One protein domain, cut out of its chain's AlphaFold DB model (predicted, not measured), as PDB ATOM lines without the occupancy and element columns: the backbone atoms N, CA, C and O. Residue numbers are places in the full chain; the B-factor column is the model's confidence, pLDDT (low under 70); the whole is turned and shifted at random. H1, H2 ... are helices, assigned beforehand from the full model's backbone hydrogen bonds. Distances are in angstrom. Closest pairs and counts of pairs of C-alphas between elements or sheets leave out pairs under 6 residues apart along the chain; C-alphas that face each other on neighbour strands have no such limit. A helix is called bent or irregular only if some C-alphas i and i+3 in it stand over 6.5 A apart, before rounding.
ATOM      1  N   GLU A 356      40.452  45.276  39.415       84.56
ATOM      2  CA  GLU A 356      40.094  45.508  40.823       84.56
ATOM      3  C   GLU A 356      41.341  45.539  41.721       84.56
ATOM      4  O   GLU A 356      41.412  46.351  42.640       84.56
ATOM      5  N   PHE A 357      42.377  44.747  41.418       85.19
ATOM      6  CA  PHE A 357      43.653  44.811  42.138       85.19
ATOM      7  C   PHE A 357      44.388  46.148  41.915       85.19
ATOM      8  O   PHE A 357      44.807  46.801  42.871       85.19
ATOM      9  N   GLN A 358      44.521  46.605  40.662       85.69
ATOM     10  CA  GLN A 358      45.134  47.904  40.345       85.69
ATOM     11  C   GLN A 358      44.327  49.079  40.928       85.69
ATOM     12  O   GLN A 358      44.909  50.093  41.318       85.69
ATOM     13  N   LYS A 359      42.998  48.966  40.991       86.44
ATOM     14  CA  LYS A 359      42.104  49.944  41.620       86.44
ATOM     15  C   LYS A 359      42.293  49.977  43.139       86.44
ATOM     16  O   LYS A 359      42.596  51.041  43.670       86.44
ATOM     17  N   PHE A 360      42.249  48.824  43.808       88.06
ATOM     18  CA  PHE A 360      42.497  48.700  45.247       88.06
ATOM     19  C   PHE A 360      43.860  49.277  45.665       88.06
ATOM     20  O   PHE A 360      43.937  49.990  46.666       88.06
ATOM     21  N   ASN A 361      44.923  49.035  44.886       87.69
ATOM     22  CA  ASN A 361      46.241  49.630  45.139       87.69
ATOM     23  C   ASN A 361      46.195  51.168  45.135       87.69
ATOM     24  O   ASN A 361      46.724  51.788  46.056       87.69
ATOM     25  N   GLN A 362      45.540  51.779  44.140       87.69
ATOM     26  CA  GLN A 362      45.396  53.240  44.047       87.69
ATOM     27  C   GLN A 362      44.547  53.809  45.192       87.69
ATOM     28  O   GLN A 362      44.949  54.783  45.824       87.69
ATOM     29  N   GLU A 363      43.399  53.193  45.482       91.56
ATOM     30  CA  GLU A 363      42.490  53.611  46.561       91.56
ATOM     31  C   GLU A 363      43.142  53.478  47.952       91.56
ATOM     32  O   GLU A 363      42.873  54.281  48.842       91.56
ATOM     33  N   SER A 364      44.060  52.520  48.118       91.25
ATOM     34  CA  SER A 364      44.859  52.325  49.338       91.25
ATOM     35  C   SER A 364      46.089  53.242  49.440       91.25
ATOM     36  O   SER A 364      46.827  53.155  50.420       91.25
ATOM     37  N   GLY A 365      46.351  54.094  48.440       89.50
ATOM     38  CA  GLY A 365      47.547  54.944  48.387       89.50
ATOM     39  C   GLY A 365      48.864  54.181  48.185       89.50
ATOM     40  O   GLY A 365      49.925  54.698  48.525       89.50
ATOM     41  N   GLY A 366      48.802  52.948  47.673       86.19
ATOM     42  CA  GLY A 366      49.967  52.126  47.359       86.19
ATOM     43  C   GLY A 366      50.511  52.373  45.950       86.19
ATOM     44  O   GLY A 366      49.832  52.918  45.079       86.19
ATOM     45  N   GLU A 367      51.740  51.913  45.711       86.19
ATOM     46  CA  GLU A 367      52.387  52.013  44.400       86.19
ATOM     47  C   GLU A 367      51.559  51.345  43.280       86.19
ATOM     48  O   GLU A 367      50.936  50.295  43.515       86.19
ATOM     49  N   PRO A 368      51.577  51.887  42.043       86.25
ATOM     50  CA  PRO A 368      50.907  51.283  40.897       86.25
ATOM     51  C   PRO A 368      51.290  49.810  40.739       86.25
ATOM     52  O   PRO A 368      52.470  49.444  40.733       86.25
ATOM     53  N   TYR A 369      50.292  48.937  40.593       86.00
ATOM     54  CA  TYR A 369      50.568  47.519  40.404       86.00
ATOM     55  C   TYR A 369      51.269  47.286  39.062       86.00
ATOM     56  O   TYR A 369      52.291  46.599  39.019       86.00
ATOM     57  N   PHE A 370      50.782  47.904  37.984       89.75
ATOM     58  CA  PHE A 370      51.397  47.793  36.664       89.75
ATOM     59  C   PHE A 370      52.709  48.584  36.557       89.75
ATOM     60  O   PHE A 370      52.721  49.794  36.350       89.75
ATOM     61  N   ASN A 371      53.826  47.859  36.616       89.69
ATOM     62  CA  ASN A 371      55.149  48.319  36.197       89.69
ATOM     63  C   ASN A 371      55.691  47.411  35.077       89.69
ATOM     64  O   ASN A 371      55.132  46.344  34.816       89.69
ATOM     65  N   LEU A 372      56.775  47.818  34.404       90.19
ATOM     66  CA  LEU A 372      57.302  47.093  33.238       90.19
ATOM     67  C   LEU A 372      57.640  45.624  33.551       90.19
ATOM     68  O   LEU A 372      57.306  44.746  32.759       90.19
ATOM     69  N   SER A 373      58.236  45.340  34.710       88.62
ATOM     70  CA  SER A 373      58.610  43.979  35.121       88.62
ATOM     71  C   SER A 373      57.386  43.079  35.325       88.62
ATOM     72  O   SER A 373      57.346  41.959  34.815       88.62
ATOM     73  N   ARG A 374      56.341  43.577  36.002       87.62
ATOM     74  CA  ARG A 374      55.075  42.846  36.190       87.62
ATOM     75  C   ARG A 374      54.309  42.685  34.876       87.62
ATOM     76  O   ARG A 374      53.786  41.605  34.620       87.62
ATOM     77  N   LEU A 375      54.305  43.701  34.009       91.38
ATOM     78  CA  LEU A 375      53.720  43.607  32.666       91.38
ATOM     79  C   LEU A 375      54.433  42.557  31.802       91.38
ATOM     80  O   LEU A 375      53.762  41.801  31.107       91.38
ATOM     81  N   GLN A 376      55.762  42.431  31.888       90.81
ATOM     82  CA  GLN A 376      56.492  41.347  31.219       90.81
ATOM     83  C   GLN A 376      56.085  39.958  31.734       90.81
ATOM     84  O   GLN A 376      55.938  39.040  30.931       90.81
ATOM     85  N   VAL A 377      55.892  39.781  33.047       87.19
ATOM     86  CA  VAL A 377      55.420  38.504  33.618       87.19
ATOM     87  C   VAL A 377      54.000  38.185  33.141       87.19
ATOM     88  O   VAL A 377      53.767  37.087  32.639       87.19
ATOM     89  N   ILE A 378      53.081  39.153  33.209       88.44
ATOM     90  CA  ILE A 378      51.700  39.004  32.723       88.44
ATOM     91  C   ILE A 378      51.687  38.651  31.228       88.44
ATOM     92  O   ILE A 378      51.005  37.709  30.837       88.44
ATOM     93  N   MET A 379      52.492  39.326  30.400       89.81
ATOM     94  CA  MET A 379      52.564  39.049  28.960       89.81
ATOM     95  C   MET A 379      53.155  37.663  28.654       89.81
ATOM     96  O   MET A 379      52.692  36.994  27.736       89.81
ATOM     97  N   ARG A 380      54.127  37.171  29.441       87.38
ATOM     98  CA  ARG A 380      54.627  35.787  29.313       87.38
ATOM     99  C   ARG A 380      53.541  34.759  29.640       87.38
ATOM    100  O   ARG A 380      53.426  33.767  28.927       87.38
ATOM    101  N   GLN A 381      52.743  34.988  30.686       86.31
ATOM    102  CA  GLN A 381      51.628  34.096  31.035       86.31
ATOM    103  C   GLN A 381      50.510  34.141  29.980       86.31
ATOM    104  O   GLN A 381      50.018  33.094  29.567       86.31
ATOM    105  N   PHE A 382      50.177  35.334  29.478       85.38
ATOM    106  CA  PHE A 382      49.224  35.531  28.386       85.38
ATOM    107  C   PHE A 382      49.671  34.810  27.105       85.38
ATOM    108  O   PHE A 382      48.893  34.059  26.524       85.38
ATOM    109  N   ASN A 383      50.945  34.946  26.718       81.75
ATOM    110  CA  ASN A 383      51.499  34.244  25.561       81.75
ATOM    111  C   ASN A 383      51.448  32.720  25.737       81.75
ATOM    112  O   ASN A 383      50.992  32.050  24.821       81.75
ATOM    113  N   ARG A 384      51.817  32.165  26.906       81.50
ATOM    114  CA  ARG A 384      51.679  30.715  27.174       81.50
ATOM    115  C   ARG A 384      50.241  30.223  26.945       81.50
ATOM    116  O   ARG A 384      50.057  29.188  26.317       81.50
ATOM    117  N   CYS A 385      49.234  30.979  27.385       81.38
ATOM    118  CA  CYS A 385      47.824  30.666  27.126       81.38
ATOM    119  C   CYS A 385      47.483  30.714  25.619       81.38
ATOM    120  O   CYS A 385      46.916  29.769  25.067       81.38
ATOM    121  N   PHE A 386      47.888  31.779  24.918       75.00
ATOM    122  CA  PHE A 386      47.554  31.991  23.503       75.00
ATOM    123  C   PHE A 386      48.311  31.087  22.520       75.00
ATOM    124  O   PHE A 386      47.723  30.681  21.516       75.00
ATOM    125  N   SER A 387      49.558  30.702  22.812       69.00
ATOM    126  CA  SER A 387      50.339  29.763  21.989       69.00
ATOM    127  C   SER A 387      49.624  28.428  21.789       69.00
ATOM    128  O   SER A 387      49.808  27.792  20.756       69.00
ATOM    129  N   ARG A 388      48.771  28.015  22.740       63.69
ATOM    130  CA  ARG A 388      47.962  26.802  22.594       63.69
ATOM    131  C   ARG A 388      46.662  27.018  21.821       63.69
ATOM    132  O   ARG A 388      46.210  26.092  21.158       63.69
ATOM    133  N   LYS A 389      46.087  28.226  21.831       56.44
ATOM    134  CA  LYS A 389      44.862  28.525  21.068       56.44
ATOM    135  C   LYS A 389      45.083  28.396  19.556       56.44
ATOM    136  O   LYS A 389      44.297  27.709  18.914       56.44
ATOM    137  N   LYS A 390      46.194  28.932  19.024       52.91
ATOM    138  CA  LYS A 390      46.567  28.748  17.602       52.91
ATOM    139  C   LYS A 390      46.890  27.286  17.230       52.91
ATOM    140  O   LYS A 390      46.887  26.969  16.048       52.91
ATOM    141  N   LEU A 391      47.162  26.400  18.199       52.69
ATOM    142  CA  LEU A 391      47.300  24.957  17.944       52.69
ATOM    143  C   LEU A 391      45.932  24.268  17.873       52.69
ATOM    144  O   LEU A 391      45.698  23.525  16.931       52.69
ATOM    145  N   PHE A 392      45.009  24.562  18.795       53.75
ATOM    146  CA  PHE A 392      43.652  24.000  18.746       53.75
ATOM    147  C   PHE A 392      42.864  24.457  17.509       53.75
ATOM    148  O   PHE A 392      42.129  23.667  16.930       53.75
ATOM    149  N   GLU A 393      43.049  25.703  17.062       52.97
ATOM    150  CA  GLU A 393      42.468  26.199  15.802       52.97
ATOM    151  C   GLU A 393      43.012  25.456  14.564       52.97
ATOM    152  O   GLU A 393      42.349  25.444  13.537       52.97
ATOM    153  N   ALA A 394      44.168  24.786  14.667       46.84
ATOM    154  CA  ALA A 394      44.781  23.982  13.604       46.84
ATOM    155  C   ALA A 394      44.593  22.455  13.776       46.84
ATOM    156  O   ALA A 394      45.175  21.682  13.018       46.84
ATOM    157  N   GLU A 395      43.810  22.014  14.771       40.88
ATOM    158  CA  GLU A 395      43.414  20.607  14.991       40.88
ATOM    159  C   GLU A 395      41.906  20.372  14.735       40.88
ATOM    160  O   GLU A 395      41.397  19.282  14.999       40.88
ATOM    161  N   VAL A 396      41.185  21.393  14.250       45.88
ATOM    162  CA  VAL A 396      39.721  21.393  14.024       45.88
ATOM    163  C   VAL A 396      39.340  21.606  12.541       45.88
ATOM    164  O   VAL A 396      38.187  21.364  12.183       45.88
ATOM    165  N   ASP A 397      40.306  21.981  11.690       35.06
ATOM    166  CA  ASP A 397      40.216  22.068  10.215       35.06
ATOM    167  C   ASP A 397      40.869  20.845   9.525       35.06
ATOM    168  O   ASP A 397      40.337  20.402   8.478       35.06
TER     169      ASP A 397
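This is residues 356 to 397 of the 397 residues of a protein of Raphanus sativus (UniProt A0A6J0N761). One long helix, H2, makes most of a thin rod, and at its first end the chain folds back through a loop to a short helix, H1, giving the outline of a hook. H1 and H2 lie clear of each other, and the last stretch of the rod, residues 379 to 397, sticks out with nothing packed on it. The printed part has 42 residues with two named helices, H1 then H2 along the chain, and no named strand; the class is all helix. The whole is extended, with a radius of gyration of the C-alphas of 16.0 A and spans of 51 by 19 by 7 A.

H2 is residues 372 to 392, 30.5 A from first to last C-alpha, from C-alpha 372 at (57.302, 47.093, 33.238) to C-alpha 392 at (43.652, 24.000, 18.746). H1 is residues 356 to 363, 10.2 A long, and begins with C-alpha 356 at (40.094, 45.508, 40.823).

H1 and H2 are apart, with no C-alpha of the one within 8 A of the other. The N-to-C direction of H2 has components -0.41, -0.69 and -0.59 along x, y and z; that of H1 has 0.22, 0.83 and 0.51. A short link of 8 residues, 364 to 371, joins them. In H1 every O i to N i+4 pair is within hydrogen-bond range; in H2 14 of 17 are. Neither helix is bent.

The two C-alphas farthest apart, those of Gly 365 and Asp 397, are 50.9 A apart. Residues 371 to 377, of which 372 to 377 belong to H2, stand free, as do residues 379 to 397, of which 379 to 392 belong to H2. The printed part has no cut, and Asp 397 is the chain's last residue. The mean pLDDT of the printed part is 77.7; the model's confidence is low, under 70, at residues 387 to 397.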